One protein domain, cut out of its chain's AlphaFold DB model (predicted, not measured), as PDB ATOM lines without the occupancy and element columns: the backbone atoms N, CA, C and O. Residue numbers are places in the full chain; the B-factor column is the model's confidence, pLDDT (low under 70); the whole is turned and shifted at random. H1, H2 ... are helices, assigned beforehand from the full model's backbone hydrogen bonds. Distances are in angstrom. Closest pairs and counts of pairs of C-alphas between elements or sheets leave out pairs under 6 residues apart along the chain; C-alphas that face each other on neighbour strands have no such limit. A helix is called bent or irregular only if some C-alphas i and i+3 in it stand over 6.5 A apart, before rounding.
ATOM      1  N   SER A   4      20.762  34.518 -32.495       54.22
ATOM      2  CA  SER A   4      21.615  33.619 -33.294       54.22
ATOM      3  C   SER A   4      22.918  34.279 -33.765       54.22
ATOM      4  O   SER A   4      23.985  33.679 -33.661       54.22
ATOM      5  N   ASP A   5      22.859  35.533 -34.224       53.94
ATOM      6  CA  ASP A   5      24.008  36.150 -34.896       53.94
ATOM      7  C   ASP A   5      25.127  36.534 -33.920       53.94
ATOM      8  O   ASP A   5      26.292  36.258 -34.185       53.94
ATOM      9  N   ARG A   6      24.826  37.127 -32.755       53.00
ATOM     10  CA  ARG A   6      25.880  37.566 -31.808       53.00
ATOM     11  C   ARG A   6      26.722  36.412 -31.275       53.00
ATOM     12  O   ARG A   6      27.941  36.524 -31.194       53.00
ATOM     13  N   ASP A   7      26.060  35.319 -30.921       55.28
ATOM     14  CA  ASP A   7      26.704  34.115 -30.401       55.28
ATOM     15  C   ASP A   7      27.586  33.439 -31.449       55.28
ATOM     16  O   ASP A   7      28.640  32.882 -31.129       55.28
ATOM     17  N   PHE A   8      27.159  33.528 -32.704       56.88
ATOM     18  CA  PHE A   8      27.887  33.054 -33.858       56.88
ATOM     19  C   PHE A   8      29.150  33.890 -34.139       56.88
ATOM     20  O   PHE A   8      30.253  33.343 -34.230       56.88
ATOM     21  N   TRP A   9      29.017  35.219 -34.177       57.50
ATOM     22  CA  TRP A   9      30.134  36.143 -34.403       57.50
ATOM     23  C   TRP A   9      31.216  36.034 -33.322       57.50
ATOM     24  O   TRP A   9      32.406  36.065 -33.632       57.50
ATOM     25  N   GLN A  10      30.825  35.838 -32.059       62.44
ATOM     26  CA  GLN A  10      31.776  35.676 -30.957       62.44
ATOM     27  C   GLN A  10      32.607  34.390 -31.056       62.44
ATOM     28  O   GLN A  10      33.775  34.396 -30.669       62.44
ATOM     29  N   GLY A  11      32.033  33.292 -31.565       70.75
ATOM     30  CA  GLY A  11      32.749  32.027 -31.731       70.75
ATOM     31  C   GLY A  11      33.870  32.140 -32.763       70.75
ATOM     32  O   GLY A  11      35.020  31.824 -32.474       70.75
ATOM     33  N   ILE A  12      33.548  32.671 -33.942       77.44
ATOM     34  CA  ILE A  12      34.508  32.813 -35.043       77.44
ATOM     35  C   ILE A  12      35.599  33.837 -34.733       77.44
ATOM     36  O   ILE A  12      36.757  33.605 -35.072       77.44
ATOM     37  N   GLU A  13      35.270  34.939 -34.061       81.25
ATOM     38  CA  GLU A  13      36.267  35.957 -33.718       81.25
ATOM     39  C   GLU A  13      37.320  35.429 -32.733       81.25
ATOM     40  O   GLU A  13      38.514  35.670 -32.905       81.25
ATOM     41  N   ARG A  14      36.906  34.620 -31.748       82.06
ATOM     42  CA  ARG A  14      37.837  33.956 -30.821       82.06
ATOM     43  C   ARG A  14      38.766  32.988 -31.545       82.06
ATOM     44  O   ARG A  14      39.960  32.966 -31.260       82.06
ATOM     45  N   ILE A  15      38.229  32.225 -32.496       83.50
ATOM     46  CA  ILE A  15      39.019  31.297 -33.311       83.50
ATOM     47  C   ILE A  15      40.038  32.067 -34.153       83.50
ATOM     48  O   ILE A  15      41.215  31.721 -34.153       83.50
ATOM     49  N   LYS A  16      39.623  33.153 -34.813       85.19
ATOM     50  CA  LYS A  16      40.535  34.021 -35.570       85.19
ATOM     51  C   LYS A  16      41.650  34.577 -34.694       85.19
ATOM     52  O   LYS A  16      42.804  34.525 -35.095       85.19
ATOM     53  N   HIS A  17      41.327  35.075 -33.501       86.88
ATOM     54  CA  HIS A  17      42.332  35.598 -32.578       86.88
ATOM     55  C   HIS A  17      43.328  34.514 -32.144       86.88
ATOM     56  O   HIS A  17      44.533  34.755 -32.135       86.88
ATOM     57  N   PHE A  18      42.840  33.310 -31.830       88.88
ATOM     58  CA  PHE A  18      43.692  32.167 -31.507       88.88
ATOM     59  C   PHE A  18      44.658  31.836 -32.653       88.88
ATOM     60  O   PHE A  18      45.857  31.714 -32.426       88.88
ATOM     61  N   LEU A  19      44.163  31.766 -33.891       88.25
ATOM     62  CA  LEU A  19      44.976  31.452 -35.070       88.25
ATOM     63  C   LEU A  19      45.975  32.560 -35.413       88.25
ATOM     64  O   LEU A  19      47.127  32.272 -35.726       88.25
ATOM     65  N   ASN A  20      45.552  33.822 -35.323       89.12
ATOM     66  CA  ASN A  20      46.407  34.982 -35.575       89.12
ATOM     67  C   ASN A  20      47.549  35.092 -34.563       89.12
ATOM     68  O   ASN A  20      48.577  35.682 -34.874       89.12
ATOM     69  N   TRP A  21      47.374  34.528 -33.369       88.94
ATOM     70  CA  TRP A  21      48.435  34.401 -32.380       88.94
ATOM     71  C   TRP A  21      49.292  33.150 -32.613       88.94
ATOM     72  O   TRP A  21      50.515  33.244 -32.638       88.94
ATOM     73  N   ALA A  22      48.670  31.990 -32.844       88.56
ATOM     74  CA  ALA A  22      49.379  30.722 -33.015       88.56
ATOM     75  C   ALA A  22      50.277  30.712 -34.264       88.56
ATOM     76  O   ALA A  22      51.410  30.245 -34.197       88.56
ATOM     77  N   GLY A  23      49.805  31.266 -35.386       89.31
ATOM     78  CA  GLY A  23      50.539  31.286 -36.655       89.31
ATOM     79  C   GLY A  23      51.938  31.909 -36.539       89.31
ATOM     80  O   GLY A  23      52.923  31.231 -36.833       89.31
ATOM     81  N   PRO A  24      52.070  33.163 -36.071       91.69
ATOM     82  CA  PRO A  24      53.372  33.790 -35.849       91.69
ATOM     83  C   PRO A  24      54.273  33.020 -34.878       91.69
ATOM     84  O   PRO A  24      55.475  32.929 -35.113       91.69
ATOM     85  N   VAL A  25      53.716  32.436 -33.812       92.38
ATOM     86  CA  VAL A  25      54.499  31.674 -32.826       92.38
ATOM     87  C   VAL A  25      55.114  30.425 -33.463       92.38
ATOM     88  O   VAL A  25      56.299  30.164 -33.257       92.38
ATOM     89  N   VAL A  26      54.361  29.706 -34.303       93.00
ATOM     90  CA  VAL A  26      54.890  28.571 -35.082       93.00
ATOM     91  C   VAL A  26      56.068  29.009 -35.942       93.00
ATOM     92  O   VAL A  26      57.108  28.357 -35.933       93.00
ATOM     93  N   TYR A  27      55.945  30.138 -36.641       93.75
ATOM     94  CA  TYR A  27      57.041  30.670 -37.449       93.75
ATOM     95  C   TYR A  27      58.281  31.002 -36.627       93.75
ATOM     96  O   TYR A  27      59.385  30.656 -37.037       93.75
ATOM     97  N   VAL A  28      58.112  31.630 -35.462       94.50
ATOM     98  CA  VAL A  28      59.232  31.936 -34.563       94.50
ATOM     99  C   VAL A  28      59.942  30.654 -34.137       94.50
ATOM    100  O   VAL A  28      61.161  30.573 -34.268       94.50
ATOM    101  N   VAL A  29      59.201  29.632 -33.697       93.50
ATOM    102  CA  VAL A  29      59.782  28.342 -33.295       93.50
ATOM    103  C   VAL A  29      60.521  27.686 -34.459       93.50
ATOM    104  O   VAL A  29      61.662  27.266 -34.296       93.50
ATOM    105  N   MET A  30      59.909  27.641 -35.644       94.81
ATOM    106  CA  MET A  30      60.504  27.012 -36.826       94.81
ATOM    107  C   MET A  30      61.763  27.743 -37.306       94.81
ATOM    108  O   MET A  30      62.742  27.098 -37.670       94.81
ATOM    109  N   VAL A  31      61.785  29.077 -37.268       95.62
ATOM    110  CA  VAL A  31      62.973  29.866 -37.626       95.62
ATOM    111  C   VAL A  31      64.082  29.696 -36.590       95.62
ATOM    112  O   VAL A  31      65.237  29.523 -36.970       95.62
ATOM    113  N   VAL A  32      63.757  29.701 -35.294       93.88
ATOM    114  CA  VAL A  32      64.741  29.433 -34.233       93.88
ATOM    115  C   VAL A  32      65.333  28.036 -34.403       93.88
ATOM    116  O   VAL A  32      66.551  27.893 -34.386       93.88
ATOM    117  N   LEU A  33      64.494  27.025 -34.641       93.00
ATOM    118  CA  LEU A  33      64.941  25.659 -34.897       93.00
ATOM    119  C   LEU A  33      65.856  25.583 -36.124       93.00
ATOM    120  O   LEU A  33      66.925  24.987 -36.052       93.00
ATOM    121  N   MET A  34      65.480  26.243 -37.222       95.06
ATOM    122  CA  MET A  34      66.303  26.336 -38.427       95.06
ATOM    123  C   MET A  34      67.668  26.967 -38.145       95.06
ATOM    124  O   MET A  34      68.672  26.445 -38.615       95.06
ATOM    125  N   ILE A  35      67.725  28.056 -37.373       94.75
ATOM    126  CA  ILE A  35      68.988  28.711 -37.002       94.75
ATOM    127  C   ILE A  35      69.847  27.782 -36.138       94.75
ATOM    128  O   ILE A  35      71.045  27.673 -36.378       94.75
ATOM    129  N   VAL A  36      69.252  27.097 -35.158       92.31
ATOM    130  CA  VAL A  36      69.974  26.144 -34.299       92.31
ATOM    131  C   VAL A  36      70.574  25.018 -35.136       92.31
ATOM    132  O   VAL A  36      71.775  24.770 -35.051       92.31
ATOM    133  N   VAL A  37      69.768  24.396 -35.998       92.50
ATOM    134  CA  VAL A  37      70.220  23.342 -36.913       92.50
ATOM    135  C   VAL A  37      71.299  23.865 -37.860       92.50
ATOM    136  O   VAL A  37      72.302  23.191 -38.073       92.50
ATOM    137  N   TRP A  38      71.147  25.086 -38.380       93.94
ATOM    138  CA  TRP A  38      72.133  25.708 -39.261       93.94
ATOM    139  C   TRP A  38      73.490  25.880 -38.582       93.94
ATOM    140  O   TRP A  38      74.525  25.537 -39.150       93.94
ATOM    141  N   VAL A  39      73.491  26.413 -37.360       93.69
ATOM    142  CA  VAL A  39      74.718  26.646 -36.592       93.69
ATOM    143  C   VAL A  39      75.387  25.325 -36.214       93.69
ATOM    144  O   VAL A  39      76.606  25.230 -36.309       93.69
ATOM    145  N   GLN A  40      74.614  24.309 -35.824       92.00
ATOM    146  CA  GLN A  40      75.160  23.003 -35.448       92.00
ATOM    147  C   GLN A  40      75.700  22.220 -36.656       92.00
ATOM    148  O   GLN A  40      76.757  21.607 -36.552       92.00
ATOM    149  N   ALA A  41      75.007  22.248 -37.800       93.31
ATOM    150  CA  ALA A  41      75.423  21.536 -39.014       93.31
ATOM    151  C   ALA A  41      76.616  22.212 -39.720       93.31
ATOM    152  O   ALA A  41      77.365  21.567 -40.456       93.31
ATOM    153  N   GLY A  42      76.807  23.519 -39.506       93.56
ATOM    154  CA  GLY A  42      77.980  24.256 -39.966       93.56
ATOM    155  C   GLY A  42      78.203  24.166 -41.480       93.56
ATOM    156  O   GLY A  42      77.286  24.356 -42.280       93.56
ATOM    157  N   SER A  43      79.444  23.899 -41.893       93.62
ATOM    158  CA  SER A  43      79.835  23.858 -43.310       93.62
ATOM    159  C   SER A  43      79.256  22.675 -44.091       93.62
ATOM    160  O   SER A  43      79.232  22.723 -45.319       93.62
ATOM    161  N   GLU A  44      78.788  21.628 -43.410       94.19
ATOM    162  CA  GLU A  44      78.260  20.418 -44.053       94.19
ATOM    163  C   GLU A  44      76.807  20.572 -44.524       94.19
ATOM    164  O   GLU A  44      76.332  19.799 -45.359       94.19
ATOM    165  N   LEU A  45      76.115  21.625 -44.080       94.19
ATOM    166  CA  LEU A  45      74.722  21.870 -44.439       94.19
ATOM    167  C   LEU A  45      74.518  22.155 -45.933       94.19
ATOM    168  O   LEU A  45      73.606  21.605 -46.543       94.19
ATOM    169  N   LEU A  46      75.340  23.021 -46.538       92.62
ATOM    170  CA  LEU A  46      75.188  23.372 -47.957       92.62
ATOM    171  C   LEU A  46      75.387  22.153 -48.880       92.62
ATOM    172  O   LEU A  46      74.547  21.952 -49.762       92.62
ATOM    173  N   PRO A  47      76.417  21.304 -48.673       91.56
ATOM    174  CA  PRO A  47      76.508  20.010 -49.343       91.56
ATOM    175  C   PRO A  47      75.267  19.132 -49.144       91.56
ATOM    176  O   PRO A  47      74.750  18.609 -50.127       91.56
ATOM    177  N   ALA A  48      74.755  19.005 -47.914       90.19
ATOM    178  CA  ALA A  48      73.580  18.180 -47.617       90.19
ATOM    179  C   ALA A  48      72.290  18.692 -48.280       90.19
ATOM    180  O   ALA A  48      71.457  17.914 -48.733       90.19
ATOM    181  N   ILE A  49      72.124  20.008 -48.410       91.00
ATOM    182  CA  ILE A  49      71.040  20.580 -49.218       91.00
ATOM    183  C   ILE A  49      71.226  20.180 -50.685       91.00
ATOM    184  O   ILE A  49      70.275  19.756 -51.341       91.00
ATOM    185  N   GLY A  50      72.456  20.269 -51.197       86.81
ATOM    186  CA  GLY A  50      72.797  19.861 -52.559       86.81
ATOM    187  C   GLY A  50      72.471  18.395 -52.855       86.81
ATOM    188  O   GLY A  50      71.955  18.105 -53.932       86.81
ATOM    189  N   THR A  51      72.701  17.481 -51.905       83.69
ATOM    190  CA  THR A  51      72.396  16.049 -52.084       83.69
ATOM    191  C   THR A  51      70.896  15.761 -52.145       83.69
ATOM    192  O   THR A  51      70.477  14.882 -52.897       83.69
ATOM    193  N   ILE A  52      70.064  16.527 -51.432       81.38
ATOM    194  CA  ILE A  52      68.598  16.433 -51.550       81.38
ATOM    195  C   ILE A  52      68.149  16.799 -52.971       81.38
ATOM    196  O   ILE A  52      67.276  16.141 -53.537       81.38
ATOM    197  N   PHE A  53      68.768  17.816 -53.579       79.75
ATOM    198  CA  PHE A  53      68.452  18.237 -54.947       79.75
ATOM    199  C   PHE A  53      69.111  17.380 -56.035       79.75
ATOM    200  O   PHE A  53      68.633  17.390 -57.168       79.75
ATOM    201  N   GLY A  63      55.951  10.570 -63.356       87.94
ATOM    202  CA  GLY A  63      55.234   9.816 -62.321       87.94
ATOM    203  C   GLY A  63      55.358  10.444 -60.931       87.94
ATOM    204  O   GLY A  63      54.349  10.666 -60.267       87.94
ATOM    205  N   ALA A  64      56.574  10.808 -60.518       86.06
ATOM    206  CA  ALA A  64      56.800  11.477 -59.237       86.06
ATOM    207  C   ALA A  64      56.221  12.893 -59.211       86.06
ATOM    208  O   ALA A  64      55.633  13.299 -58.210       86.06
ATOM    209  N   PHE A  65      56.297  13.617 -60.331       87.94
ATOM    210  CA  PHE A  65      55.616  14.903 -60.465       87.94
ATOM    211  C   PHE A  65      54.102  14.765 -60.246       87.94
ATOM    212  O   PHE A  65      53.530  15.485 -59.430       87.94
ATOM    213  N   LEU A  66      53.456  13.804 -60.916       92.94
ATOM    214  CA  LEU A  66      52.024  13.544 -60.758       92.94
ATOM    215  C   LEU A  66      51.672  13.088 -59.338       92.94
ATOM    216  O   LEU A  66      50.637  13.502 -58.821       92.94
ATOM    217  N   ALA A  67      52.524  12.293 -58.689       91.56
ATOM    218  CA  ALA A  67      52.322  11.879 -57.303       91.56
ATOM    219  C   ALA A  67      52.359  13.076 -56.334       91.56
ATOM    220  O   ALA A  67      51.472  13.213 -55.489       91.56
ATOM    221  N   ILE A  68      53.331  13.984 -56.486       90.44
ATOM    222  CA  ILE A  68      53.443  15.197 -55.659       90.44
ATOM    223  C   ILE A  68      52.252  16.126 -55.911       90.44
ATOM    224  O   ILE A  68      51.605  16.566 -54.961       90.44
ATOM    225  N   VAL A  69      51.915  16.386 -57.178       92.31
ATOM    226  CA  VAL A  69      50.760  17.223 -57.540       92.31
ATOM    227  C   VAL A  69      49.465  16.616 -57.004       92.31
ATOM    228  O   VAL A  69      48.680  17.322 -56.378       92.31
ATOM    229  N   GLY A  70      49.257  15.310 -57.182       95.12
ATOM    230  CA  GLY A  70      48.093  14.598 -56.659       95.12
ATOM    231  C   GLY A  70      47.995  14.685 -55.138       95.12
ATOM    232  O   GLY A  70      46.919  14.955 -54.610       95.12
ATOM    233  N   THR A  71      49.124  14.559 -54.435       93.19
ATOM    234  CA  THR A  71      49.189  14.728 -52.977       93.19
ATOM    235  C   THR A  71      48.820  16.151 -52.564       93.19
ATOM    236  O   THR A  71      48.041  16.328 -51.633       93.19
ATOM    237  N   MET A  72      49.306  17.175 -53.273       91.44
ATOM    238  CA  MET A  72      48.947  18.573 -52.995       91.44
ATOM    239  C   MET A  72      47.461  18.848 -53.249       91.44
ATOM    240  O   MET A  72      46.811  19.513 -52.444       91.44
ATOM    241  N   VAL A  73      46.897  18.308 -54.333       93.06
ATOM    242  CA  VAL A  73      45.458  18.417 -54.622       93.06
ATOM    243  C   VAL A  73      44.641  17.744 -53.520       93.06
ATOM    244  O   VAL A  73      43.714  18.358 -52.999       93.06
ATOM    245  N   ALA A  74      45.005  16.522 -53.124       92.81
ATOM    246  CA  ALA A  74      44.337  15.801 -52.044       92.81
ATOM    247  C   ALA A  74      44.436  16.554 -50.707       92.81
ATOM    248  O   ALA A  74      43.437  16.686 -50.003       92.81
ATOM    249  N   TYR A  75      45.611  17.111 -50.396       88.94
ATOM    250  CA  TYR A  75      45.863  17.883 -49.180       88.94
ATOM    251  C   TYR A  75      44.965  19.125 -49.077       88.94
ATOM    252  O   TYR A  75      44.422  19.414 -48.011       88.94
ATOM    253  N   PHE A  76      44.749  19.842 -50.185       87.62
ATOM    254  CA  PHE A  76      43.909  21.044 -50.196       87.62
ATOM    255  C   PHE A  76      42.423  20.783 -50.491       87.62
ATOM    256  O   PHE A  76      41.613  21.687 -50.287       87.62
ATOM    257  N   ALA A  77      42.032  19.579 -50.920       90.25
ATOM    258  CA  ALA A  77      40.667  19.276 -51.362       90.25
ATOM    259  C   ALA A  77      39.597  19.642 -50.320       90.25
ATOM    260  O   ALA A  77      38.616  20.314 -50.647       90.25
ATOM    261  N   ALA A  78      39.812  19.265 -49.055       83.62
ATOM    262  CA  ALA A  78      38.886  19.580 -47.968       83.62
ATOM    263  C   ALA A  78      38.728  21.097 -47.768       83.62
ATOM    264  O   ALA A  78      37.618  21.595 -47.596       83.62
ATOM    265  N   VAL A  79      39.821  21.857 -47.846       82.88
ATOM    266  CA  VAL A  79      39.788  23.322 -47.707       82.88
ATOM    267  C   VAL A  79      39.059  23.970 -48.888       82.88
ATOM    268  O   VAL A  79      38.300  24.917 -48.695       82.88
ATOM    269  N   VAL A  80      39.256  23.448 -50.102       88.38
ATOM    270  CA  VAL A  80      38.651  23.983 -51.332       88.38
ATOM    271  C   VAL A  80      37.134  23.796 -51.352       88.38
ATOM    272  O   VAL A  80      36.419  24.732 -51.703       88.38
ATOM    273  N   ILE A  81      36.623  22.630 -50.946       89.00
ATOM    274  CA  ILE A  81      35.169  22.379 -50.915       89.00
ATOM    275  C   ILE A  81      34.477  23.312 -49.911       89.00
ATOM    276  O   ILE A  81      33.408  23.846 -50.191       89.00
ATOM    277  N   ASN A  82      35.135  23.586 -48.785       85.31
ATOM    278  CA  ASN A  82      34.618  24.458 -47.728       85.31
ATOM    279  C   ASN A  82      34.936  25.946 -47.951       85.31
ATOM    280  O   ASN A  82      34.644  26.797 -47.110       85.31
ATOM    281  N   PHE A  83      35.538  26.300 -49.088       84.88
ATOM    282  CA  PHE A  83      36.017  27.656 -49.343       84.88
ATOM    283  C   PHE A  83      34.889  28.702 -49.321       84.88
ATOM    284  O   PHE A  83      35.096  29.834 -48.878       84.88
ATOM    285  N   GLY A  84      33.675  28.318 -49.735       83.12
ATOM    286  CA  GLY A  84      32.478  29.168 -49.691       83.12
ATOM    287  C   GLY A  84      32.140  29.692 -48.288       83.12
ATOM    288  O   GLY A  84      31.751  30.852 -48.137       83.12
ATOM    289  N   ASP A  85      32.378  28.891 -47.246       82.12
ATOM    290  CA  ASP A  85      32.114  29.294 -45.862       82.12
ATOM    291  C   ASP A  85      33.059  30.384 -45.368       82.12
ATOM    292  O   ASP A  85      32.684  31.164 -44.487       82.12
ATOM    293  N   PHE A  86      34.270  30.447 -45.923       79.88
ATOM    294  CA  PHE A  86      35.276  31.446 -45.575       79.88
ATOM    295  C   PHE A  86      35.117  32.724 -46.401       79.88
ATOM    296  O   PHE A  86      35.252  33.827 -45.865       79.88
ATOM    297  N   THR A  87      34.789  32.604 -47.691       83.75
ATOM    298  CA  THR A  87      34.688  33.760 -48.596       83.75
ATOM    299  C   THR A  87      33.544  34.700 -48.249       83.75
ATOM    300  O   THR A  87      33.697  35.906 -48.441       83.75
ATOM    301  N   ARG A  88      32.455  34.218 -47.631       81.81
ATOM    302  CA  ARG A  88      31.367  35.096 -47.149       81.81
ATOM    303  C   ARG A  88      31.822  36.147 -46.127       81.81
ATOM    304  O   ARG A  88      31.118  37.125 -45.900       81.81
ATOM    305  N   PHE A  89      32.968  35.935 -45.471       78.06
ATOM    306  CA  PHE A  89      33.527  36.874 -44.495       78.06
ATOM    307  C   PHE A  89      34.477  37.899 -45.117       78.06
ATOM    308  O   PHE A  89      34.964  38.791 -44.417       78.06
ATOM    309  N   VAL A  90      34.769  37.776 -46.411       85.06
ATOM    310  CA  VAL A  90      35.671  38.677 -47.117       85.06
ATOM    311  C   VAL A  90      34.879  39.861 -47.667       85.06
ATOM    312  O   VAL A  90      33.850  39.689 -48.310       85.06
ATOM    313  N   LYS A  91      35.363  41.086 -47.428       87.38
ATOM    314  CA  LYS A  91      34.636  42.309 -47.816       87.38
ATOM    315  C   LYS A  91      34.845  42.689 -49.283       87.38
ATOM    316  O   LYS A  91      34.027  43.407 -49.843       87.38
ATOM    317  N   THR A  92      35.964  42.274 -49.885       92.94
ATOM    318  CA  THR A  92      36.343  42.650 -51.257       92.94
ATOM    319  C   THR A  92      37.112  41.538 -51.968       92.94
ATOM    320  O   THR A  92      37.917  40.830 -51.361       92.94
ATOM    321  N   GLU A  93      36.960  41.448 -53.289       90.81
ATOM    322  CA  GLU A  93      37.711  40.497 -54.119       90.81
ATOM    323  C   GLU A  93      39.232  40.694 -53.998       90.81
ATOM    324  O   GLU A  93      39.996  39.730 -53.980       90.81
ATOM    325  N   ARG A  94      39.690  41.944 -53.839       93.44
ATOM    326  CA  ARG A  94      41.110  42.253 -53.625       93.44
ATOM    327  C   ARG A  94      41.647  41.613 -52.344       93.44
ATOM    328  O   ARG A  94      42.732  41.036 -52.374       93.44
ATOM    329  N   GLN A  95      40.906  41.700 -51.238       90.88
ATOM    330  CA  GLN A  95      41.285  41.047 -49.981       90.88
ATOM    331  C   GLN A  95      41.307  39.528 -50.127       90.88
ATOM    332  O   GLN A  95      42.219  38.889 -49.612       90.88
ATOM    333  N   MET A  96      40.355  38.959 -50.873       90.75
ATOM    334  CA  MET A  96      40.325  37.525 -51.155       90.75
ATOM    335  C   MET A  96      41.574  37.094 -51.929       90.75
ATOM    336  O   MET A  96      42.280  36.188 -51.492       90.75
ATOM    337  N   LYS A  97      41.889  37.758 -53.048       91.56
ATOM    338  CA  LYS A  97      43.066  37.435 -53.871       91.56
ATOM    339  C   LYS A  97      44.362  37.561 -53.080       91.56
ATOM    340  O   LYS A  97      45.186  36.654 -53.118       91.56
ATOM    341  N   LEU A  98      44.520  38.657 -52.337       93.12
ATOM    342  CA  LEU A  98      45.715  38.890 -51.532       93.12
ATOM    343  C   LEU A  98      45.849  37.853 -50.410       93.12
ATOM    344  O   LEU A  98      46.921  37.286 -50.242       93.12
ATOM    345  N   GLY A  99      44.766  37.565 -49.685       90.75
ATOM    346  CA  GLY A  99      44.765  36.562 -48.621       90.75
ATOM    347  C   GLY A  99      45.131  35.169 -49.133       90.75
ATOM    348  O   GLY A  99      45.957  34.499 -48.524       90.75
ATOM    349  N   ASN A 100      44.593  34.764 -50.287       91.06
ATOM    350  CA  ASN A 100      44.937  33.480 -50.898       91.06
ATOM    351  C   ASN A 100      46.380  33.446 -51.392       91.06
ATOM    352  O   ASN A 100      47.070  32.474 -51.127       91.06
ATOM    353  N   LEU A 101      46.862  34.497 -52.058       91.88
ATOM    354  CA  LEU A 101      48.244  34.554 -52.541       91.88
ATOM    355  C   LEU A 101      49.257  34.493 -51.387       91.88
ATOM    356  O   LEU A 101      50.251  33.774 -51.466       91.88
ATOM    357  N   LEU A 102      49.005  35.236 -50.310       92.38
ATOM    358  CA  LEU A 102      49.887  35.250 -49.145       92.38
ATOM    359  C   LEU A 102      49.787  33.941 -48.351       92.38
ATOM    360  O   LEU A 102      50.810  33.392 -47.958       92.38
ATOM    361  N   GLY A 103      48.569  33.439 -48.132       88.75
ATOM    362  CA  GLY A 103      48.299  32.292 -47.265       88.75
ATOM    363  C   GLY A 103      48.508  30.920 -47.906       88.75
ATOM    364  O   GLY A 103      48.739  29.960 -47.177       88.75
ATOM    365  N   LEU A 104      48.440  30.807 -49.237       89.69
ATOM    366  CA  LEU A 104      48.624  29.539 -49.950       89.69
ATOM    367  C   LEU A 104      50.027  29.450 -50.572       89.69
ATOM    368  O   LEU A 104      50.898  28.868 -49.930       89.69
ATOM    369  N   PRO A 105      50.331  30.021 -51.756       90.81
ATOM    370  CA  PRO A 105      51.612  29.774 -52.407       90.81
ATOM    371  C   PRO A 105      52.790  30.396 -51.657       90.81
ATOM    372  O   PRO A 105      53.804  29.726 -51.485       90.81
ATOM    373  N   LEU A 106      52.679  31.644 -51.181       93.44
ATOM    374  CA  LEU A 106      53.804  32.298 -50.506       93.44
ATOM    375  C   LEU A 106      54.120  31.628 -49.164       93.44
ATOM    376  O   LEU A 106      55.278  31.323 -48.887       93.44
ATOM    377  N   ASN A 107      53.089  31.356 -48.362       92.81
ATOM    378  CA  ASN A 107      53.215  30.644 -47.095       92.81
ATOM    379  C   ASN A 107      53.808  29.242 -47.286       92.81
ATOM    380  O   ASN A 107      54.764  28.890 -46.602       92.81
ATOM    381  N   VAL A 108      53.283  28.455 -48.235       92.12
ATOM    382  CA  VAL A 108      53.793  27.103 -48.515       92.12
ATOM    383  C   VAL A 108      55.245  27.155 -48.976       92.12
ATOM    384  O   VAL A 108      56.051  26.383 -48.469       92.12
ATOM    385  N   ALA A 109      55.612  28.071 -49.875       93.81
ATOM    386  CA  ALA A 109      56.989  28.202 -50.347       93.81
ATOM    387  C   ALA A 109      57.954  28.569 -49.211       93.81
ATOM    388  O   ALA A 109      58.990  27.928 -49.043       93.81
ATOM    389  N   PHE A 110      57.597  29.568 -48.400       95.44
ATOM    390  CA  PHE A 110      58.434  30.023 -47.293       95.44
ATOM    391  C   PHE A 110      58.578  28.959 -46.198       95.44
ATOM    392  O   PHE A 110      59.685  28.685 -45.739       95.44
ATOM    393  N   PHE A 111      57.480  28.306 -45.817       94.19
ATOM    394  CA  PHE A 111      57.519  27.239 -44.822       94.19
ATOM    395  C   PHE A 111      58.278  26.006 -45.335       94.19
ATOM    396  O   PHE A 111      59.068  25.426 -44.595       94.19
ATOM    397  N   SER A 112      58.105  25.641 -46.611       93.12
ATOM    398  CA  SER A 112      58.843  24.531 -47.237       93.12
ATOM    399  C   SER A 112      60.342  24.804 -47.289       93.12
ATOM    400  O   SER A 112      61.127  23.887 -47.076       93.12
ATOM    401  N   PHE A 113      60.751  26.055 -47.522       94.69
ATOM    402  CA  PHE A 113      62.156  26.447 -47.436       94.69
ATOM    403  C   PHE A 113      62.721  26.182 -46.035       94.69
ATOM    404  O   PHE A 113      63.727  25.491 -45.909       94.69
ATOM    405  N   ILE A 114      62.042  26.649 -44.982       95.94
ATOM    406  CA  ILE A 114      62.465  26.411 -43.594       95.94
ATOM    407  C   ILE A 114      62.545  24.906 -43.295       95.94
ATOM    408  O   ILE A 114      63.555  24.425 -42.781       95.94
ATOM    409  N   ALA A 115      61.501  24.154 -43.650       94.44
ATOM    410  CA  ALA A 115      61.434  22.715 -43.421       94.44
ATOM    411  C   ALA A 115      62.547  21.951 -44.156       94.44
ATOM    412  O   ALA A 115      63.142  21.043 -43.580       94.44
ATOM    413  N   LEU A 116      62.869  22.339 -45.394       93.50
ATOM    414  CA  LEU A 116      63.943  21.731 -46.180       93.50
ATOM    415  C   LEU A 116      65.301  21.926 -45.510       93.50
ATOM    416  O   LEU A 116      66.046  20.960 -45.375       93.50
ATOM    417  N   ILE A 117      65.612  23.147 -45.069       94.88
ATOM    418  CA  ILE A 117      66.876  23.448 -44.384       94.88
ATOM    419  C   ILE A 117      67.009  22.621 -43.104       94.88
ATOM    420  O   ILE A 117      68.057  22.026 -42.861       94.88
ATOM    421  N   ILE A 118      65.939  22.547 -42.307       94.69
ATOM    422  CA  ILE A 118      65.919  21.742 -41.084       94.69
ATOM    423  C   ILE A 118      66.130  20.260 -41.414       94.69
ATOM    424  O   ILE A 118      67.001  19.625 -40.829       94.69
ATOM    425  N   THR A 119      65.386  19.723 -42.384       93.62
ATOM    426  CA  THR A 119      65.481  18.314 -42.801       93.62
ATOM    427  C   THR A 119      66.894  17.980 -43.289       93.62
ATOM    428  O   THR A 119      67.485  16.991 -42.859       93.62
ATOM    429  N   ALA A 120      67.487  18.835 -44.126       93.75
ATOM    430  CA  ALA A 120      68.864  18.678 -44.590       93.75
ATOM    431  C   ALA A 120      69.863  18.685 -43.430       93.75
ATOM    432  O   ALA A 120      70.757  17.847 -43.370       93.75
ATOM    433  N   GLY A 121      69.691  19.599 -42.476       94.31
ATOM    434  CA  GLY A 121      70.549  19.654 -41.303       94.31
ATOM    435  C   GLY A 121      70.379  18.451 -40.379       94.31
ATOM    436  O   GLY A 121      71.365  17.994 -39.819       94.31
ATOM    437  N   THR A 122      69.186  17.860 -40.269       93.44
ATOM    438  CA  THR A 122      69.003  16.622 -39.484       93.44
ATOM    439  C   THR A 122      69.760  15.441 -40.081       93.44
ATOM    440  O   THR A 122      70.314  14.642 -39.331       93.44
ATOM    441  N   LEU A 123      69.890  15.388 -41.411       92.06
ATOM    442  CA  LEU A 123      70.721  14.388 -42.077       92.06
ATOM    443  C   LEU A 123      72.199  14.537 -41.684       92.06
ATOM    444  O   LEU A 123      72.869  13.537 -41.459       92.06
ATOM    445  N   VAL A 124      72.687  15.775 -41.555       94.06
ATOM    446  CA  VAL A 124      74.057  16.073 -41.097       94.06
ATOM    447  C   VAL A 124      74.233  15.739 -39.615       94.06
ATOM    448  O   VAL A 124      75.191  15.077 -39.234       94.06
ATOM    449  N   LEU A 125      73.306  16.192 -38.771       92.19
ATOM    450  CA  LEU A 125      73.428  16.104 -37.314       92.19
ATOM    451  C   LEU A 125      73.173  14.699 -36.773       92.19
ATOM    452  O   LEU A 125      73.805  14.288 -35.802       92.19
ATOM    453  N   PHE A 126      72.226  13.978 -37.370       91.44
ATOM    454  CA  PHE A 126      71.704  12.717 -36.843       91.44
ATOM    455  C   PHE A 126      71.871  11.541 -37.809       91.44
ATOM    456  O   PHE A 126      71.550  10.414 -37.444       91.44
ATOM    457  N   GLY A 127      72.349  11.777 -39.034       90.00
ATOM    458  CA  GLY A 127      72.493  10.736 -40.055       90.00
ATOM    459  C   GLY A 127      71.180  10.309 -40.717       90.00
ATOM    460  O   GLY A 127      71.193   9.423 -41.569       90.00
ATOM    461  N   GLU A 128      70.050  10.932 -40.371       90.06
ATOM    462  CA  GLU A 128      68.741  10.636 -40.956       90.06
ATOM    463  C   GLU A 128      67.920  11.902 -41.212       90.06
ATOM    464  O   GLU A 128      67.992  12.880 -40.469       90.06
ATOM    465  N   ALA A 129      67.126  11.881 -42.285       89.38
ATOM    466  CA  ALA A 129      66.268  12.995 -42.667       89.38
ATOM    467  C   ALA A 129      64.961  12.960 -41.865       89.38
ATOM    468  O   ALA A 129      64.021  12.239 -42.207       89.38
ATOM    469  N   LEU A 130      64.895  13.760 -40.804       91.19
ATOM    470  CA  LEU A 130      63.684  13.931 -40.011       91.19
ATOM    471  C   LEU A 130      62.772  14.978 -40.649       91.19
ATOM    472  O   LEU A 130      63.196  16.092 -40.949       91.19
ATOM    473  N   THR A 131      61.497  14.634 -40.808       89.56
ATOM    474  CA  THR A 131      60.485  15.513 -41.417       89.56
ATOM    475  C   THR A 131      59.502  16.091 -40.403       89.56
ATOM    476  O   THR A 131      58.802  17.056 -40.711       89.56
ATOM    477  N   ASN A 132      59.453  15.536 -39.189       88.44
ATOM    478  CA  ASN A 132      58.584  15.993 -38.112       88.44
ATOM    479  C   ASN A 132      59.349  16.930 -37.156       88.44
ATOM    480  O   ASN A 132      60.256  16.479 -36.453       88.44
ATOM    481  N   PRO A 133      58.979  18.221 -37.072       84.12
ATOM    482  CA  PRO A 133      59.656  19.186 -36.208       84.12
ATOM    483  C   PRO A 133      59.639  18.830 -34.718       84.12
ATOM    484  O   PRO A 133      60.557  19.225 -34.006       84.12
ATOM    485  N   ALA A 134      58.625  18.104 -34.235       85.38
ATOM    486  CA  ALA A 134      58.564  17.687 -32.833       85.38
ATOM    487  C   ALA A 134      59.709  16.720 -32.493       85.38
ATOM    488  O   ALA A 134      60.437  16.953 -31.528       85.38
ATOM    489  N   ASP A 135      59.923  15.721 -33.351       87.25
ATOM    490  CA  ASP A 135      60.983  14.717 -33.206       87.25
ATOM    491  C   ASP A 135      62.373  15.366 -33.311       87.25
ATOM    492  O   ASP A 135      63.325  14.968 -32.643       87.25
ATOM    493  N   ILE A 136      62.496  16.409 -34.138       88.75
ATOM    494  CA  ILE A 136      63.740  17.170 -34.288       88.75
ATOM    495  C   ILE A 136      64.048  17.946 -33.008       88.75
ATOM    496  O   ILE A 136      65.176  17.904 -32.527       88.75
ATOM    497  N   VAL A 137      63.061  18.650 -32.443       86.94
ATOM    498  CA  VAL A 137      63.268  19.442 -31.224       86.94
ATOM    499  C   VAL A 137      63.636  18.555 -30.034       86.94
ATOM    500  O   VAL A 137      64.508  18.942 -29.259       86.94
ATOM    501  N   GLU A 138      63.035  17.368 -29.918       84.75
ATOM    502  CA  GLU A 138      63.381  16.386 -28.881       84.75
ATOM    503  C   GLU A 138      64.881  16.048 -28.881       84.75
ATOM    504  O   GLU A 138      65.488  15.883 -27.825       84.75
ATOM    505  N   ARG A 139      65.513  16.024 -30.060       83.81
ATOM    506  CA  ARG A 139      66.935  15.686 -30.219       83.81
ATOM    507  C   ARG A 139      67.902  16.853 -30.075       83.81
ATOM    508  O   ARG A 139      69.100  16.627 -29.967       83.81
ATOM    509  N   VAL A 140      67.411  18.091 -30.068       77.62
ATOM    510  CA  VAL A 140      68.248  19.301 -29.953       77.62
ATOM    511  C   VAL A 140      68.750  19.526 -28.508       77.62
ATOM    512  O   VAL A 140      69.495  20.470 -28.259       77.62
ATOM    513  N   ASP A 141      68.383  18.647 -27.564       78.94
ATOM    514  CA  ASP A 141      68.815  18.631 -26.152       78.94
ATOM    515  C   ASP A 141      68.687  20.000 -25.456       78.94
ATOM    516  O   ASP A 141      69.560  20.486 -24.737       78.94
ATOM    517  N   SER A 142      67.563  20.675 -25.712       83.44
ATOM    518  CA  SER A 142      67.233  21.966 -25.113       83.44
ATOM    519  C   SER A 142      65.851  21.901 -24.484       83.44
ATOM    520  O   SER A 142      64.826  22.031 -25.161       83.44
ATOM    521  N   LEU A 143      65.814  21.715 -23.162       86.00
ATOM    522  CA  LEU A 143      64.564  21.627 -22.403       86.00
ATOM    523  C   LEU A 143      63.645  22.851 -22.621       86.00
ATOM    524  O   LEU A 143      62.459  22.646 -22.886       86.00
ATOM    525  N   PRO A 144      64.134  24.112 -22.585       87.12
ATOM    526  CA  PRO A 144      63.274  25.271 -22.827       87.12
ATOM    527  C   PRO A 144      62.688  25.294 -24.243       87.12
ATOM    528  O   PRO A 144      61.500  25.573 -24.408       87.12
ATOM    529  N   LEU A 145      63.496  24.972 -25.261       84.38
ATOM    530  CA  LEU A 145      63.036  24.916 -26.650       84.38
ATOM    531  C   LEU A 145      61.992  23.811 -26.831       84.38
ATOM    532  O   LEU A 145      60.970  24.042 -27.469       84.38
ATOM    533  N   THR A 146      62.216  22.652 -26.212       87.69
ATOM    534  CA  THR A 146      61.311  21.499 -26.260       87.69
ATOM    535  C   THR A 146      59.941  21.828 -25.697       87.69
ATOM    536  O   THR A 146      58.934  21.588 -26.358       87.69
ATOM    537  N   LEU A 147      59.879  22.449 -24.517       89.56
ATOM    538  CA  LEU A 147      58.603  22.823 -23.905       89.56
ATOM    539  C   LEU A 147      57.835  23.847 -24.749       89.56
ATOM    540  O   LEU A 147      56.632  23.694 -24.972       89.56
ATOM    541  N   VAL A 148      58.526  24.878 -25.247       90.75
ATOM    542  CA  VAL A 148      57.907  25.915 -26.084       90.75
ATOM    543  C   VAL A 148      57.433  25.335 -27.416       90.75
ATOM    544  O   VAL A 148      56.312  25.621 -27.840       90.75
ATOM    545  N   ALA A 149      58.246  24.502 -28.062       90.00
ATOM    546  CA  ALA A 149      57.902  23.870 -29.327       90.00
ATOM    547  C   ALA A 149      56.733  22.896 -29.174       90.00
ATOM    548  O   ALA A 149      55.795  22.963 -29.960       90.00
ATOM    549  N   ALA A 150      56.728  22.059 -28.133       89.56
ATOM    550  CA  ALA A 150      55.641  21.123 -27.868       89.56
ATOM    551  C   ALA A 150      54.300  21.848 -27.690       89.56
ATOM    552  O   ALA A 150      53.310  21.488 -28.328       89.56
ATOM    553  N   LEU A 151      54.266  22.919 -26.886       90.44
ATOM    554  CA  LEU A 151      53.054  23.722 -26.703       90.44
ATOM    555  C   LEU A 151      52.626  24.415 -28.004       90.44
ATOM    556  O   LEU A 151      51.436  24.470 -28.321       90.44
ATOM    557  N   THR A 152      53.593  24.923 -28.766       92.06
ATOM    558  CA  THR A 152      53.354  25.599 -30.044       92.06
ATOM    559  C   THR A 152      52.779  24.642 -31.084       92.06
ATOM    560  O   THR A 152      51.762  24.954 -31.699       92.06
ATOM    561  N   PHE A 153      53.380  23.466 -31.259       90.31
ATOM    562  CA  PHE A 153      52.902  22.458 -32.200       90.31
ATOM    563  C   PHE A 153      51.560  21.888 -31.766       90.31
ATOM    564  O   PHE A 153      50.673  21.765 -32.601       90.31
ATOM    565  N   PHE A 154      51.344  21.664 -30.468       89.94
ATOM    566  CA  PHE A 154      50.025  21.302 -29.958       89.94
ATOM    567  C   PHE A 154      48.965  22.350 -30.328       89.94
ATOM    568  O   PHE A 154      47.930  22.013 -30.908       89.94
ATOM    569  N   ALA A 155      49.232  23.633 -30.061       90.69
ATOM    570  CA  ALA A 155      48.321  24.720 -30.411       90.69
ATOM    571  C   ALA A 155      48.082  24.811 -31.928       90.69
ATOM    572  O   ALA A 155      46.944  25.006 -32.361       90.69
ATOM    573  N   ALA A 156      49.125  24.623 -32.740       90.81
ATOM    574  CA  ALA A 156      49.035  24.622 -34.196       90.81
ATOM    575  C   ALA A 156      48.178  23.464 -34.722       90.81
ATOM    576  O   ALA A 156      47.280  23.683 -35.536       90.81
ATOM    577  N   THR A 157      48.399  22.250 -34.215       89.19
ATOM    578  CA  THR A 157      47.635  21.053 -34.575       89.19
ATOM    579  C   THR A 157      46.168  21.208 -34.200       89.19
ATOM    580  O   THR A 157      45.291  20.905 -35.011       89.19
ATOM    581  N   VAL A 158      45.871  21.724 -33.005       90.06
ATOM    582  CA  VAL A 158      44.490  22.025 -32.601       90.06
ATOM    583  C   VAL A 158      43.888  23.093 -33.515       90.06
ATOM    584  O   VAL A 158      42.769  22.927 -33.996       90.06
ATOM    585  N   GLY A 159      44.626  24.166 -33.804       90.50
ATOM    586  CA  GLY A 159      44.158  25.276 -34.630       90.50
ATOM    587  C   GLY A 159      43.817  24.878 -36.057       90.50
ATOM    588  O   GLY A 159      42.737  25.213 -36.543       90.50
ATOM    589  N   ILE A 160      44.698  24.132 -36.724       87.56
ATOM    590  CA  ILE A 160      44.468  23.733 -38.113       87.56
ATOM    591  C   ILE A 160      43.304  22.744 -38.221       87.56
ATOM    592  O   ILE A 160      42.460  22.895 -39.103       87.56
ATOM    593  N   ASN A 161      43.181  21.804 -37.275       88.44
ATOM    594  CA  ASN A 161      42.053  20.874 -37.228       88.44
ATOM    595  C   ASN A 161      40.733  21.585 -36.919       88.44
ATOM    596  O   ASN A 161      39.703  21.242 -37.497       88.44
ATOM    597  N   LEU A 162      40.756  22.608 -36.062       88.50
ATOM    598  CA  LEU A 162      39.583  23.425 -35.779       88.50
ATOM    599  C   LEU A 162      39.070  24.115 -37.053       88.50
ATOM    600  O   LEU A 162      37.877  24.070 -37.345       88.50
ATOM    601  N   VAL A 163      39.964  24.713 -37.843       86.12
ATOM    602  CA  VAL A 163      39.589  25.408 -39.085       86.12
ATOM    603  C   VAL A 163      39.169  24.444 -40.181       86.12
ATOM    604  O   VAL A 163      38.157  24.681 -40.832       86.12
ATOM    605  N   ALA A 164      39.946  23.387 -40.404       85.31
ATOM    606  CA  ALA A 164      39.758  22.507 -41.549       85.31
ATOM    607  C   ALA A 164      38.646  21.476 -41.329       85.31
ATOM    608  O   ALA A 164      37.882  21.201 -42.247       85.31
ATOM    609  N   ASN A 165      38.543  20.922 -40.117       85.50
ATOM    610  CA  ASN A 165      37.756  19.713 -39.862       85.50
ATOM    611  C   ASN A 165      36.590  19.923 -38.888       85.50
ATOM    612  O   ASN A 165      35.702  19.079 -38.822       85.50
ATOM    613  N   PHE A 166      36.560  21.023 -38.129       88.31
ATOM    614  CA  PHE A 166      35.482  21.281 -37.167       88.31
ATOM    615  C   PHE A 166      34.510  22.367 -37.631       88.31
ATOM    616  O   PHE A 166      33.294  22.187 -37.562       88.31
ATOM    617  N   ILE A 167      35.035  23.501 -38.097       87.88
ATOM    618  CA  ILE A 167      34.218  24.647 -38.498       87.88
ATOM    619  C   ILE A 167      33.290  24.323 -39.684       87.88
ATOM    620  O   ILE A 167      32.106  24.647 -39.568       87.88
ATOM    621  N   PRO A 168      33.749  23.686 -40.778       88.44
ATOM    622  CA  PRO A 168      32.877  23.435 -41.922       88.44
ATOM    623  C   PRO A 168      31.668  22.533 -41.634       88.44
ATOM    624  O   PRO A 168      30.550  22.981 -41.857       88.44
ATOM    625  N   PRO A 169      31.798  21.344 -41.009       88.88
ATOM    626  CA  PRO A 169      30.616  20.537 -40.693       88.88
ATOM    627  C   PRO A 169      29.677  21.225 -39.689       88.88
ATOM    628  O   PRO A 169      28.461  21.051 -39.749       88.88
ATOM    629  N   ALA A 170      30.207  22.052 -38.777       89.50
ATOM    630  CA  ALA A 170      29.367  22.877 -37.908       89.50
ATOM    631  C   ALA A 170      28.548  23.910 -38.706       89.50
ATOM    632  O   ALA A 170      27.403  24.196 -38.339       89.50
ATOM    633  N   TYR A 171      29.111  24.449 -39.794       87.44
ATOM    634  CA  TYR A 171      28.393  25.310 -40.730       87.44
ATOM    635  C   TYR A 171      27.376  24.571 -41.567       87.44
ATOM    636  O   TYR A 171      26.243  25.039 -41.649       87.44
ATOM    637  N   ASP A 172      27.742  23.424 -42.125       89.12
ATOM    638  CA  ASP A 172      26.836  22.609 -42.922       89.12
ATOM    639  C   ASP A 172      25.566  22.288 -42.130       89.12
ATOM    640  O   ASP A 172      24.457  22.538 -42.595       89.12
ATOM    641  N   LEU A 173      25.704  21.842 -40.877       89.06
ATOM    642  CA  LEU A 173      24.560  21.540 -40.012       89.06
ATOM    643  C   LEU A 173      23.700  22.773 -39.699       89.06
ATOM    644  O   LEU A 173      22.467  22.690 -39.721       89.06
ATOM    645  N   ALA A 174      24.333  23.914 -39.416       88.31
ATOM    646  CA  ALA A 174      23.620  25.158 -39.141       88.31
ATOM    647  C   ALA A 174      22.897  25.700 -40.388       88.31
ATOM    648  O   ALA A 174      21.797  26.238 -40.276       88.31
ATOM    649  N   ASN A 175      23.476  25.521 -41.576       85.69
ATOM    650  CA  ASN A 175      22.899  25.955 -42.846       85.69
ATOM    651  C   ASN A 175      21.795  25.003 -43.344       85.69
ATOM    652  O   ASN A 175      20.844  25.463 -43.975       85.69
ATOM    653  N   LEU A 176      21.884  23.700 -43.048       89.06
ATOM    654  CA  LEU A 176      20.872  22.700 -43.414       89.06
ATOM    655  C   LEU A 176      19.574  22.852 -42.611       89.06
ATOM    656  O   LEU A 176      18.484  22.704 -43.162       89.06
ATOM    657  N   PHE A 177      19.669  23.164 -41.314       89.56
ATOM    658  CA  PHE A 177      18.502  23.322 -40.436       89.56
ATOM    659  C   PHE A 177      18.560  24.615 -39.606       89.56
ATOM    660  O   PHE A 177      18.540  24.555 -38.373       89.56
ATOM    661  N   PRO A 178      18.547  25.802 -40.240       83.56
ATOM    662  CA  PRO A 178      18.826  27.078 -39.572       83.56
ATOM    663  C   PRO A 178      17.789  27.473 -38.514       83.56
ATOM    664  O   PRO A 178      18.090  28.230 -37.595       83.56
ATOM    665  N   SER A 179      16.562  26.947 -38.594       88.56
ATOM    666  CA  SER A 179      15.524  27.170 -37.578       88.56
ATOM    667  C   SER A 179      15.701  26.320 -36.316       88.56
ATOM    668  O   SER A 179      15.043  26.589 -35.311       88.56
ATOM    669  N   LYS A 180      16.564  25.294 -36.354       88.06
ATOM    670  CA  LYS A 180      16.740  24.307 -35.274       88.06
ATOM    671  C   LYS A 180      18.176  24.206 -34.767       88.06
ATOM    672  O   LYS A 180      18.381  23.899 -33.596       88.06
ATOM    673  N   ILE A 181      19.161  24.440 -35.629       88.44
ATOM    674  CA  ILE A 181      20.578  24.223 -35.345       88.44
ATOM    675  C   ILE A 181      21.312  25.554 -35.476       88.44
ATOM    676  O   ILE A 181      21.465  26.102 -36.562       88.44
ATOM    677  N   SER A 182      21.786  26.073 -34.344       87.81
ATOM    678  CA  SER A 182      22.749  27.174 -34.323       87.81
ATOM    679  C   SER A 182      24.164  26.644 -34.550       87.81
ATOM    680  O   SER A 182      24.424  25.466 -34.323       87.81
ATOM    681  N   PHE A 183      25.118  27.511 -34.892       83.94
ATOM    682  CA  PHE A 183      26.530  27.122 -35.025       83.94
ATOM    683  C   PHE A 183      27.088  26.422 -33.771       83.94
ATOM    684  O   PHE A 183      27.817  25.442 -33.881       83.94
ATOM    685  N   LYS A 184      26.704  26.878 -32.566       84.94
ATOM    686  CA  LYS A 184      27.105  26.233 -31.303       84.94
ATOM    687  C   LYS A 184      26.567  24.801 -31.207       84.94
ATOM    688  O   LYS A 184      27.301  23.898 -30.817       84.94
ATOM    689  N   MET A 185      25.300  24.598 -31.576       88.31
ATOM    690  CA  MET A 185      24.673  23.275 -31.577       88.31
ATOM    691  C   MET A 185      25.260  22.377 -32.672       88.31
ATOM    692  O   MET A 185      25.581  21.226 -32.404       88.31
ATOM    693  N   GLY A 186      25.464  22.913 -33.879       89.00
ATOM    694  CA  GLY A 186      26.127  22.220 -34.984       89.00
ATOM    695  C   GLY A 186      27.530  21.764 -34.591       89.00
ATOM    696  O   GLY A 186      27.854  20.596 -34.752       89.00
ATOM    697  N   GLY A 187      28.318  22.637 -33.957       89.06
ATOM    698  CA  GLY A 187      29.635  22.287 -33.423       89.06
ATOM    699  C   GLY A 187      29.595  21.184 -32.360       89.06
ATOM    700  O   GLY A 187      30.440  20.290 -32.382       89.06
ATOM    701  N   LEU A 188      28.605  21.194 -31.460       90.50
ATOM    702  CA  LEU A 188      28.432  20.124 -30.472       90.50
ATOM    703  C   LEU A 188      28.093  18.784 -31.141       90.50
ATOM    704  O   LEU A 188      28.681  17.763 -30.792       90.50
ATOM    705  N   ILE A 189      27.184  18.788 -32.118       91.06
ATOM    706  CA  ILE A 189      26.818  17.590 -32.886       91.06
ATOM    707  C   ILE A 189      28.045  17.046 -33.629       91.06
ATOM    708  O   ILE A 189      28.349  15.860 -33.505       91.06
ATOM    709  N   THR A 190      28.792  17.909 -34.324       90.50
ATOM    710  CA  THR A 190      30.054  17.556 -34.991       90.50
ATOM    711  C   THR A 190      31.036  16.902 -34.019       90.50
ATOM    712  O   THR A 190      31.570  15.837 -34.322       90.50
ATOM    713  N   ALA A 191      31.251  17.494 -32.837       88.75
ATOM    714  CA  ALA A 191      32.158  16.943 -31.829       88.75
ATOM    715  C   ALA A 191      31.731  15.545 -31.361       88.75
ATOM    716  O   ALA A 191      32.561  14.642 -31.279       88.75
ATOM    717  N   VAL A 192      30.439  15.353 -31.075       91.25
ATOM    718  CA  VAL A 192      29.896  14.068 -30.611       91.25
ATOM    719  C   VAL A 192      30.023  12.996 -31.689       91.25
ATOM    720  O   VAL A 192      30.445  11.880 -31.385       91.25
ATOM    721  N   ILE A 193      29.703  13.321 -32.945       89.88
ATOM    722  CA  ILE A 193      29.836  12.385 -34.069       89.88
ATOM    723  C   ILE A 193      31.304  12.011 -34.277       89.88
ATOM    724  O   ILE A 193      31.618  10.823 -34.336       89.88
ATOM    725  N   ALA A 194      32.205  12.996 -34.329       86.88
ATOM    726  CA  ALA A 194      33.634  12.758 -34.508       86.88
ATOM    727  C   ALA A 194      34.202  11.868 -33.390       86.88
ATOM    728  O   ALA A 194      34.882  10.880 -33.667       86.88
ATOM    729  N   PHE A 195      33.865  12.160 -32.131       87.31
ATOM    730  CA  PHE A 195      34.287  11.351 -30.987       87.31
ATOM    731  C   PHE A 195      33.744   9.917 -31.051       87.31
ATOM    732  O   PHE A 195      34.480   8.953 -30.832       87.31
ATOM    733  N   SER A 196      32.466   9.763 -31.400       84.81
ATOM    734  CA  SER A 196      31.827   8.448 -31.521       84.81
ATOM    735  C   SER A 196      32.448   7.615 -32.646       84.81
ATOM    736  O   SER A 196      32.663   6.415 -32.480       84.81
ATOM    737  N   TRP A 197      32.787   8.254 -33.768       84.00
ATOM    738  CA  TRP A 197      33.434   7.615 -34.912       84.00
ATOM    739  C   TRP A 197      34.844   7.119 -34.581       84.00
ATOM    740  O   TRP A 197      35.169   5.959 -34.835       84.00
ATOM    741  N   VAL A 198      35.665   7.961 -33.944       80.38
ATOM    742  CA  VAL A 198      37.020   7.585 -33.494       80.38
ATOM    743  C   VAL A 198      36.974   6.378 -32.552       80.38
ATOM    744  O   VAL A 198      37.815   5.481 -32.637       80.38
ATOM    745  N   ARG A 199      35.966   6.306 -31.676       71.62
ATOM    746  CA  ARG A 199      35.806   5.175 -30.758       71.62
ATOM    747  C   ARG A 199      35.434   3.865 -31.460       71.62
ATOM    748  O   ARG A 199      35.809   2.808 -30.956       71.62
ATOM    749  N   TYR A 200      34.715   3.935 -32.580       67.06
ATOM    750  CA  TYR A 200      34.321   2.769 -33.376       67.06
ATOM    751  C   TYR A 200      35.452   2.249 -34.268       67.06
ATOM    752  O   TYR A 200      35.615   1.043 -34.371       67.06
ATOM    753  N   GLY A 201      36.253   3.133 -34.872       57.31
ATOM    754  CA  GLY A 201      37.382   2.745 -35.733       57.31
ATOM    755  C   GLY A 201      38.652   2.300 -34.995       57.31
ATOM    756  O   GLY A 201      39.646   1.985 -35.638       57.31
ATOM    757  N   SER A 202      38.642   2.319 -33.659       53.62
ATOM    758  CA  SER A 202      39.737   1.859 -32.788       53.62
ATOM    759  C   SER A 202      39.482   0.472 -32.174       53.62
ATOM    760  O   SER A 202      40.168   0.087 -31.226       53.62
TER     761      SER A 202
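What this domain is: This is residues 4 to 53 and 63 to 202 of the 203 residues of an uncharacterized protein of Halomonas axialensis (UniProt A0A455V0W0). Look first for one very long helical arm, H1a, the spine of a loose, elongated set of crossed helices; H6a crosses it from one side and H4b crosses it near its end. There the short arm H1b folds back over H4b, while at the other end of the domain H7 crosses H6b; residues 63 to 75 of H2 and 195 to 202, mostly H7, stick out. The printed part has 190 residues with seven named helices, H1 to H7 in chain order, and no named strand: all helix. It is loose, with a radius of gyration of the C-alphas of 20.0 A, and spans 64 by 36 by 32 A.

Where its parts are: Find C-alpha 4 at (21.615, 33.619, -33.294); from there H1, residues 4 to 53, begins. By hydrogen bonds H1, H4 (residues 93 to 126) and H6 (residues 143 to 176) were each assigned as one helix, but they are bent: C-alphas 40 and 43 are 9.2 A apart, 102 and 105 6.6 A, 164 and 167 6.7 A. Their arms are H1a, 4 to 40, 54.6 A long, and H1b, 43 to 53; H4a, 93 to 102, and H4b, 105 to 126, 30.6 A; H6a, 143 to 164, 31.3 A, and H6b, 167 to 176. H2 is residues 63 to 81, 26.3 A, H3 83 to 87, H5 133 to 139; H7, 183 to 200, 25.6 A, ends at C-alpha 200, (34.321, 2.769, -33.376). H1b and H2 are irregular: C-alphas 43 and 46 are 6.6 A apart, 75 and 78 7.3 A.

How they stand to each other: Start at H1a: its residues 18 to 29 touch H6a, opposite ways at a steep tilt of 40 degrees, C-alphas of Val 26 and Thr 152 closest at 6.0 A. Its residues 30 to 40 touch H4b, C-alphas of Met 34 and Ile 118 closest at 5.3 A. H1b touches H4b at Ile 49 and Ala 120, closest C-alphas 5.5 A apart. H5 and H6a form a hairpin, closest C-alphas Val 137 and Thr 146, 5.7 A. H7 touches H6b at a steep tilt of 64 degrees, C-alphas of Ala 170 and Gly 186 closest at 4.4 A. H2 is close to but not clearly touching H6a; H3 is likewise to H6b and H4a. O i to N i+4 pairs are within hydrogen-bond range throughout H3, H4a, H4b, H6a, H6b and H7, and in 31 of 33 in H1a, 6 of 7 in H1b, 13 of 15 in H2 and 2 of 3 in H5.

The domain as a whole: The C-alphas farthest apart, Ser 43 and Ser 179, are 64.7 A apart. Residues 54 to 62 are not printed; C-alphas 53 and 63 stand 17.3 A apart across that cut. Of the links printed whole, none is long. pLDDT is under 70 at residues 4 to 10 and 200 to 202.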